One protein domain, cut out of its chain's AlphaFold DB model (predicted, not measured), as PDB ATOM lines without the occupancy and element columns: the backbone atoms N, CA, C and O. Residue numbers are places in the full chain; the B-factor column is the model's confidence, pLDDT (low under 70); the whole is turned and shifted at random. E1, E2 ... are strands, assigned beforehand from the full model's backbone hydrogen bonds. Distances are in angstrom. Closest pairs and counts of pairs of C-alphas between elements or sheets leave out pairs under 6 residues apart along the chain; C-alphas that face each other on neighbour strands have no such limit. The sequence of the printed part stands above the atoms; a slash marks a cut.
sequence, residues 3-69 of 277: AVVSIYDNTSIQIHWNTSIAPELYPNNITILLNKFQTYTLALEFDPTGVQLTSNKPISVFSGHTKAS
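What this domain is: This is residues 3 to 69 of the 277 residues of a protein of Stichopus japonicus (UniProt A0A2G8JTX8). Two small three-stranded sheets stand face to face as a sandwich, their strands crossed at 37 degrees, with E4, E1, E6 in one and E3, E2, E5 in the other. The long strand E6 runs on past its pairing with E1, and a long loop, residues 17 to 29, joins E2 to E3. The printed part has 67 residues with no named helix and six named strands, E1 to E6 in chain order; both sheets are antiparallel throughout. The class is all strand, though under half of the residues, 33 of 67, are in named elements. The whole is compact, with a radius of gyration of the C-alphas of 12.4 A, and only just flat, with spans of 33 by 27 by 15 A.

Where its parts are: Find C-alpha 3 at (172.826, 146.380, 146.857), where E1 begins; it runs over residues 3 to 6, 10.3 A. E2 follows at residues 11 to 16, 16.3 A long. Go on to C-alpha 30 at (172.471, 143.063, 133.345), where E3 begins, residues 30 to 34, 12.9 A. E4 takes residues 39 to 42, 10.0 A, and E5 residues 52 to 55, 10.2 A. E6, the longest, covers residues 59 to 68, 25.0 A, and ends at C-alpha 68 at (159.503, 153.928, 153.452).

How they stand to each other: Look first at E1, the inner strand of its sheet. It is antiparallel to E6 at 160 degrees; C-alphas 4 and 61 face each other at 4.7 A, and N 3 and O 62 are within hydrogen-bond range at 2.8 A. On its other side E4 is antiparallel at 161 degrees, with N 4 and O 40 at 2.8 A. In the second sheet E2 is inner: E2 and E3 form a hairpin, with N 13 and O 32 at 2.8 A, and E5 is antiparallel to E2, with N 14 and O 54 at 2.8 A. The facing parts of the two sheets are 10.0 A centre to centre, their best planes 28 degrees apart. Between the sheets, the closest C-alphas of E1 and E3 are those of Ser 6 and Leu 34, 6.2 A. E1 and E2 meet only through their link, as do E5 and E6. E2 and E6 are only just apart, at 8.3 A.

The domain as a whole: The two C-alphas farthest apart, those of Asn 10 and Ser 69, are 37.5 A from each other. The printed part has no cut. The link E2 to E3 is long, with 13 residues; look there, at residues 19 to 29, for pLDDT under 70. The mean pLDDT of the printed part is 86.6.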
ATOM      1  N   ALA A   3     171.370 146.406 146.752       94.06
ATOM      2  CA  ALA A   3     172.826 146.380 146.857       94.06
ATOM      3  C   ALA A   3     173.328 144.940 146.902       94.06
ATOM      4  O   ALA A   3     172.738 144.090 147.561       94.06
ATOM      5  N   VAL A   4     174.422 144.667 146.197       95.69
ATOM      6  CA  VAL A   4     175.040 143.344 146.130       95.69
ATOM      7  C   VAL A   4     176.508 143.463 146.490       95.69
ATOM      8  O   VAL A   4     177.219 144.285 145.909       95.69
ATOM      9  N   VAL A   5     176.959 142.639 147.432       96.75
ATOM     10  CA  VAL A   5     178.343 142.612 147.921       96.75
ATOM     11  C   VAL A   5     178.968 141.256 147.609       96.75
ATOM     12  O   VAL A   5     178.363 140.214 147.873       96.75
ATOM     13  N   SER A   6     180.191 141.267 147.075       96.50
ATOM     14  CA  SER A   6     180.991 140.055 146.862       96.50
ATOM     15  C   SER A   6     182.102 139.924 147.904       96.50
ATOM     16  O   SER A   6     182.810 140.887 148.192       96.50
ATOM     17  N   ILE A   7     182.334 138.709 148.406       96.00
ATOM     18  CA  ILE A   7     183.514 138.371 149.229       96.00
ATOM     19  C   ILE A   7     184.581 137.573 148.457       96.00
ATOM     20  O   ILE A   7     185.594 137.167 149.033       96.00
ATOM     21  N   TYR A   8     184.379 137.388 147.151       97.56
ATOM     22  CA  TYR A   8     185.275 136.664 146.250       97.56
ATOM     23  C   TYR A   8     185.665 137.518 145.038       97.56
ATOM     24  O   TYR A   8     184.902 138.381 144.599       97.56
ATOM     25  N   ASP A   9     186.842 137.254 144.473       98.00
ATOM     26  CA  ASP A   9     187.252 137.834 143.191       98.00
ATOM     27  C   ASP A   9     186.514 137.181 142.026       98.00
ATOM     28  O   ASP A   9     186.168 136.000 142.110       98.00
ATOM     29  N   ASN A  10     186.338 137.896 140.911       97.56
ATOM     30  CA  ASN A  10     185.690 137.380 139.701       97.56
ATOM     31  C   ASN A  10     184.298 136.759 139.968       97.56
ATOM     32  O   ASN A  10     184.008 135.634 139.534       97.56
ATOM     33  N   THR A  11     183.464 137.446 140.746       98.19
ATOM     34  CA  THR A  11     182.061 137.092 140.987       98.19
ATOM     35  C   THR A  11     181.200 137.706 139.894       98.19
ATOM     36  O   THR A  11     181.123 138.925 139.767       98.19
ATOM     37  N   SER A  12     180.573 136.854 139.088       97.25
ATOM     38  CA  SER A  12     179.646 137.252 138.033       97.25
ATOM     39  C   SER A  12     178.224 137.162 138.569       97.25
ATOM     40  O   SER A  12     177.833 136.125 139.106       97.25
ATOM     41  N   ILE A  13     177.454 138.232 138.413       95.75
ATOM     42  CA  ILE A  13     176.060 138.334 138.853       95.75
ATOM     43  C   ILE A  13     175.208 138.682 137.637       95.75
ATOM     44  O   ILE A  13     175.578 139.566 136.866       95.75
ATOM     45  N   GLN A  14     174.078 138.004 137.473       93.62
ATOM     46  CA  GLN A  14     173.072 138.315 136.464       93.62
ATOM     47  C   GLN A  14     171.793 138.774 137.156       93.62
ATOM     48  O   GLN A  14     171.328 138.123 138.092       93.62
ATOM     49  N   ILE A  15     171.238 139.893 136.692       90.25
ATOM     50  CA  ILE A  15     169.943 140.413 137.139       90.25
ATOM     51  C   ILE A  15     168.909 140.105 136.061       90.25
ATOM     52  O   ILE A  15     169.015 140.631 134.953       90.25
ATOM     53  N   HIS A  16     167.912 139.294 136.402       87.38
ATOM     54  CA  HIS A  16     166.792 138.933 135.536       87.38
ATOM     55  C   HIS A  16     165.557 139.713 135.984       87.38
ATOM     56  O   HIS A  16     165.041 139.525 137.088       87.38
ATOM     57  N   TRP A  17     165.110 140.636 135.135       82.31
ATOM     58  CA  TRP A  17     163.961 141.488 135.417       82.31
ATOM     59  C   TRP A  17     162.655 140.731 135.194       82.31
ATOM     60  O   TRP A  17     162.485 140.063 134.175       82.31
ATOM     61  N   ASN A  18     161.704 140.889 136.115       71.25
ATOM     62  CA  ASN A  18     160.334 140.474 135.863       71.25
ATOM     63  C   ASN A  18     159.701 141.471 134.875       71.25
ATOM     64  O   ASN A  18     159.581 142.666 135.163       71.25
ATOM     65  N   THR A  19     159.307 140.984 133.697       57.09
ATOM     66  CA  THR A  19     158.763 141.797 132.596       57.09
ATOM     67  C   THR A  19     157.478 142.539 132.961       57.09
ATOM     68  O   THR A  19     157.120 143.496 132.281       57.09
ATOM     69  N   SER A  20     156.805 142.138 134.042       61.81
ATOM     70  CA  SER A  20     155.604 142.797 134.563       61.81
ATOM     71  C   SER A  20     155.896 144.088 135.344       61.81
ATOM     72  O   SER A  20     154.965 144.836 135.627       61.81
ATOM     73  N   ILE A  21     157.159 144.354 135.709       59.72
ATOM     74  CA  ILE A  21     157.527 145.397 136.686       59.72
ATOM     75  C   ILE A  21     158.312 146.552 136.045       59.72
ATOM     76  O   ILE A  21     158.184 147.693 136.481       59.72
ATOM     77  N   ALA A  22     159.079 146.304 134.976       55.50
ATOM     78  CA  ALA A  22     159.791 147.368 134.259       55.50
ATOM     79  C   ALA A  22     160.176 146.966 132.820       55.50
ATOM     80  O   ALA A  22     161.361 146.778 132.542       55.50
ATOM     81  N   PRO A  23     159.222 146.838 131.880       52.34
ATOM     82  CA  PRO A  23     159.544 146.388 130.525       52.34
ATOM     83  C   PRO A  23     160.389 147.380 129.695       52.34
ATOM     84  O   PRO A  23     160.949 146.966 128.685       52.34
ATOM     85  N   GLU A  24     160.522 148.655 130.093       54.59
ATOM     86  CA  GLU A  24     161.156 149.688 129.244       54.59
ATOM     87  C   GLU A  24     162.403 150.380 129.826       54.59
ATOM     88  O   GLU A  24     163.148 151.010 129.077       54.59
ATOM     89  N   LEU A  25     162.667 150.285 131.136       56.78
ATOM     90  CA  LEU A  25     163.668 151.146 131.794       56.78
ATOM     91  C   LEU A  25     165.045 150.504 132.008       56.78
ATOM     92  O   LEU A  25     166.013 151.223 132.250       56.78
ATOM     93  N   TYR A  26     165.161 149.177 131.913       62.91
ATOM     94  CA  TYR A  26     166.418 148.471 132.169       62.91
ATOM     95  C   TYR A  26     166.705 147.461 131.055       62.91
ATOM     96  O   TYR A  26     165.785 146.786 130.596       62.91
ATOM     97  N   PRO A  27     167.970 147.334 130.604       63.06
ATOM     98  CA  PRO A  27     168.326 146.313 129.636       63.06
ATOM     99  C   PRO A  27     167.949 144.936 130.180       63.06
ATOM    100  O   PRO A  27     168.249 144.618 131.336       63.06
ATOM    101  N   ASN A  28     167.337 144.113 129.327       61.91
ATOM    102  CA  ASN A  28     167.133 142.703 129.622       61.91
ATOM    103  C   ASN A  28     168.497 142.081 129.954       61.91
ATOM    104  O   ASN A  28     169.394 142.064 129.111       61.91
ATOM    105  N   ASN A  29     168.627 141.583 131.182       69.25
ATOM    106  CA  ASN A  29     169.783 140.864 131.715       69.25
ATOM    107  C   ASN A  29     171.065 141.705 131.834       69.25
ATOM    108  O   ASN A  29     171.931 141.719 130.959       69.25
ATOM    109  N   ILE A  30     171.228 142.365 132.984       83.38
ATOM    110  CA  ILE A  30     172.471 143.063 133.345       83.38
ATOM    111  C   ILE A  30     173.453 142.041 133.921       83.38
ATOM    112  O   ILE A  30     173.114 141.324 134.862       83.38
ATOM    113  N   THR A  31     174.677 141.995 133.384       90.44
ATOM    114  CA  THR A  31     175.786 141.233 133.977       90.44
ATOM    115  C   THR A  31     176.732 142.173 134.710       90.44
ATOM    116  O   THR A  31     177.212 143.151 134.138       90.44
ATOM    117  N   ILE A  32     177.020 141.860 135.970       93.56
ATOM    118  CA  ILE A  32     177.911 142.625 136.841       93.56
ATOM    119  C   ILE A  32     179.076 141.722 137.231       93.56
ATOM    120  O   ILE A  32     178.867 140.587 137.657       93.56
ATOM    121  N   LEU A  33     180.300 142.234 137.108       97.12
ATOM    122  CA  LEU A  33     181.506 141.562 137.579       97.12
ATOM    123  C   LEU A  33     182.037 142.298 138.808       97.12
ATOM    124  O   LEU A  33     182.396 143.471 138.715       97.12
ATOM    125  N   LEU A  34     182.093 141.607 139.944       97.75
ATOM    126  CA  LEU A  34     182.624 142.128 141.199       97.75
ATOM    127  C   LEU A  34     183.860 141.346 141.627       97.75
ATOM    128  O   LEU A  34     183.885 140.114 141.588       97.75
ATOM    129  N   ASN A  35     184.873 142.073 142.081       98.19
ATOM    130  CA  ASN A  35     185.984 141.520 142.840       98.19
ATOM    131  C   ASN A  35     185.698 141.539 144.344       98.19
ATOM    132  O   ASN A  35     184.674 142.063 144.798       98.19
ATOM    133  N   LYS A  36     186.603 140.952 145.128       97.56
ATOM    134  CA  LYS A  36     186.448 140.837 146.575       97.56
ATOM    135  C   LYS A  36     186.229 142.210 147.219       97.56
ATOM    136  O   LYS A  36     186.970 143.155 146.960       97.56
ATOM    137  N   PHE A  37     185.209 142.286 148.072       95.94
ATOM    138  CA  PHE A  37     184.748 143.482 148.786       95.94
ATOM    139  C   PHE A  37     184.220 144.616 147.905       95.94
ATOM    140  O   PHE A  37     183.981 145.716 148.402       95.94
ATOM    141  N   GLN A  38     184.007 144.370 146.610       97.69
ATOM    142  CA  GLN A  38     183.291 145.318 145.772       97.69
ATOM    143  C   GLN A  38     181.783 145.182 145.977       97.69
ATOM    144  O   GLN A  38     181.248 144.084 146.163       97.69
ATOM    145  N   THR A  39     181.117 146.330 145.891       96.00
ATOM    146  CA  THR A  39     179.671 146.463 146.032       96.00
ATOM    147  C   THR A  39     179.104 147.089 144.772       96.00
ATOM    148  O   THR A  39     179.597 148.115 144.304       96.00
ATOM    149  N   TYR A  40     178.033 146.503 144.249       94.81
ATOM    150  CA  TYR A  40     177.185 147.132 143.247       94.81
ATOM    151  C   TYR A  40     175.911 147.629 143.922       94.81
ATOM    152  O   TYR A  40     175.276 146.876 144.655       94.81
ATOM    153  N   THR A  41     175.529 148.885 143.699       92.44
ATOM    154  CA  THR A  41     174.276 149.446 144.225       92.44
ATOM    155  C   THR A  41     173.437 149.981 143.082       92.44
ATOM    156  O   THR A  41     173.935 150.712 142.229       92.44
ATOM    157  N   LEU A  42     172.156 149.636 143.096       87.88
ATOM    158  CA  LEU A  42     171.157 150.091 142.151       87.88
ATOM    159  C   LEU A  42     170.076 150.874 142.902       87.88
ATOM    160  O   LEU A  42     169.335 150.338 143.736       87.88
ATOM    161  N   ALA A  43     170.010 152.170 142.612       85.69
ATOM    162  CA  ALA A  43     168.890 153.005 143.009       85.69
ATOM    163  C   ALA A  43     167.740 152.742 142.032       85.69
ATOM    164  O   ALA A  43     167.905 152.897 140.828       85.69
ATOM    165  N   LEU A  44     166.602 152.304 142.563       82.75
ATOM    166  CA  LEU A  44     165.404 151.995 141.792       82.75
ATOM    167  C   LEU A  44     164.286 152.916 142.255       82.75
ATOM    168  O   LEU A  44     164.148 153.148 143.457       82.75
ATOM    169  N   GLU A  45     163.507 153.412 141.300       80.19
ATOM    170  CA  GLU A  45     162.332 154.261 141.542       80.19
ATOM    171  C   GLU A  45     161.032 153.447 141.669       80.19
ATOM    172  O   GLU A  45     159.958 154.010 141.848       80.19
ATOM    173  N   PHE A  46     161.127 152.118 141.591       80.94
ATOM    174  CA  PHE A  46     160.017 151.176 141.724       80.94
ATOM    175  C   PHE A  46     160.388 150.025 142.671       80.94
ATOM    176  O   PHE A  46     161.557 149.859 143.036       80.94
ATOM    177  N   ASP A  47     159.391 149.230 143.064       83.88
ATOM    178  CA  ASP A  47     159.557 148.045 143.912       83.88
ATOM    179  C   ASP A  47     160.165 146.874 143.107       83.88
ATOM    180  O   ASP A  47     159.505 146.359 142.204       83.88
ATOM    181  N   PRO A  48     161.404 146.425 143.402       86.00
ATOM    182  CA  PRO A  48     162.053 145.336 142.670       86.00
ATOM    183  C   PRO A  48     161.606 143.934 143.100       86.00
ATOM    184  O   PRO A  48     162.280 142.959 142.763       86.00
ATOM    185  N   THR A  49     160.542 143.795 143.892       89.25
ATOM    186  CA  THR A  49     160.061 142.475 144.323       89.25
ATOM    187  C   THR A  49     159.813 141.575 143.114       89.25
ATOM    188  O   THR A  49     159.174 141.981 142.155       89.25
ATOM    189  N   GLY A  50     160.341 140.351 143.145       89.62
ATOM    190  CA  GLY A  50     160.245 139.414 142.023       89.62
ATOM    191  C   GLY A  50     161.385 139.501 141.003       89.62
ATOM    192  O   GLY A  50     161.450 138.663 140.108       89.62
ATOM    193  N   VAL A  51     162.312 140.457 141.132       89.19
ATOM    194  CA  VAL A  51     163.580 140.438 140.383       89.19
ATOM    195  C   VAL A  51     164.444 139.279 140.872       89.19
ATOM    196  O   VAL A  51     164.678 139.127 142.072       89.19
ATOM    197  N   GLN A  52     164.962 138.484 139.937       90.69
ATOM    198  CA  GLN A  52     165.831 137.353 140.247       90.69
ATOM    199  C   GLN A  52     167.298 137.737 140.050       90.69
ATOM    200  O   GLN A  52     167.682 138.298 139.023       90.69
ATOM    201  N   LEU A  53     168.138 137.380 141.020       92.69
ATOM    202  CA  LEU A  53     169.589 137.459 140.895       92.69
ATOM    203  C   LEU A  53     170.176 136.052 140.862       92.69
ATOM    204  O   LEU A  53     169.867 135.231 141.723       92.69
ATOM    205  N   THR A  54     171.059 135.788 139.905       94.75
ATOM    206  CA  THR A  54     171.883 134.574 139.893       94.75
ATOM    207  C   THR A  54     173.355 134.951 139.958       94.75
ATOM    208  O   THR A  54     173.775 135.972 139.411       94.75
ATOM    209  N   SER A  55     174.164 134.144 140.641       95.81
ATOM    210  CA  SER A  55     175.607 134.359 140.711       95.81
ATOM    211  C   SER A  55     176.370 133.044 140.665       95.81
ATOM    212  O   SER A  55     175.866 132.003 141.074       95.81
ATOM    213  N   ASN A  56     177.601 133.091 140.156       97.31
ATOM    214  CA  ASN A  56     178.500 131.938 140.137       97.31
ATOM    215  C   ASN A  56     179.186 131.675 141.489       97.31
ATOM    216  O   ASN A  56     179.907 130.684 141.612       97.31
ATOM    217  N   LYS A  57     179.033 132.576 142.468       97.00
ATOM    218  CA  LYS A  57     179.630 132.500 143.808       97.00
ATOM    219  C   LYS A  57     178.664 133.079 144.850       97.00
ATOM    220  O   LYS A  57     177.800 133.869 144.477       97.00
ATOM    221  N   PRO A  58     178.825 132.746 146.144       96.00
ATOM    222  CA  PRO A  58     178.024 133.359 147.197       96.00
ATOM    223  C   PRO A  58     178.173 134.888 147.224       96.00
ATOM    224  O   PRO A  58     179.285 135.418 147.126       96.00
ATOM    225  N   ILE A  59     177.043 135.572 147.387       96.25
ATOM    226  CA  ILE A  59     176.905 137.031 147.457       96.25
ATOM    227  C   ILE A  59     175.965 137.403 148.606       96.25
ATOM    228  O   ILE A  59     175.101 136.613 148.976       96.25
ATOM    229  N   SER A  60     176.098 138.617 149.138       95.94
ATOM    230  CA  SER A  60     175.089 139.203 150.029       95.94
ATOM    231  C   SER A  60     174.235 140.185 149.241       95.94
ATOM    232  O   SER A  60     174.780 141.047 148.548       95.94
ATOM    233  N   VAL A  61     172.914 140.063 149.351       95.56
ATOM    234  CA  VAL A  61     171.952 140.932 148.666       95.56
ATOM    235  C   VAL A  61     171.160 141.708 149.707       95.56
ATOM    236  O   VAL A  61     170.510 141.117 150.559       95.56
ATOM    237  N   PHE A  62     171.183 143.031 149.617       94.81
ATOM    238  CA  PHE A  62     170.387 143.920 150.451       94.81
ATOM    239  C   PHE A  62     169.294 144.559 149.608       94.81
ATOM    240  O   PHE A  62     169.573 145.104 148.537       94.81
ATOM    241  N   SER A  63     168.061 144.533 150.102       92.62
ATOM    242  CA  SER A  63     166.933 145.230 149.487       92.62
ATOM    243  C   SER A  63     166.236 146.096 150.520       92.62
ATOM    244  O   SER A  63     166.185 145.760 151.701       92.62
ATOM    245  N   GLY A  64     165.728 147.240 150.081       90.94
ATOM    246  CA  GLY A  64     165.088 148.192 150.974       90.94
ATOM    247  C   GLY A  64     164.672 149.476 150.282       90.94
ATOM    248  O   GLY A  64     164.807 149.637 149.064       90.94
ATOM    249  N   HIS A  65     164.210 150.432 151.073       89.25
ATOM    250  CA  HIS A  65     163.799 151.746 150.606       89.25
ATOM    251  C   HIS A  65     164.338 152.821 151.553       89.25
ATOM    252  O   HIS A  65     164.259 152.688 152.769       89.25
ATOM    253  N   THR A  66     164.901 153.899 151.004       88.12
ATOM    254  CA  THR A  66     165.524 154.968 151.809       88.12
ATOM    255  C   THR A  66     164.501 155.876 152.495       88.12
ATOM    256  O   THR A  66     164.851 156.592 153.428       88.12
ATOM    257  N   LYS A  67     163.249 155.854 152.026       87.69
ATOM    258  CA  LYS A  67     162.103 156.603 152.564       87.69
ATOM    259  C   LYS A  67     160.835 155.750 152.503       87.69
ATOM    260  O   LYS A  67     160.068 155.873 151.555       87.69
ATOM    261  N   ALA A  68     160.677 154.794 153.404       86.38
ATOM    262  CA  ALA A  68     159.503 153.928 153.452       86.38
ATOM    263  C   ALA A  68     158.429 154.489 154.381       86.38
ATOM    264  O   ALA A  68     158.727 155.061 155.425       86.38
ATOM    265  N   SER A  69     157.178 154.259 154.006       84.12
ATOM    266  CA  SER A  69     156.008 154.471 154.850       84.12
ATOM    267  C   SER A  69     155.042 153.324 154.601       84.12
ATOM    268  O   SER A  69     154.668 153.092 153.449       84.12
TER     269      SER A  69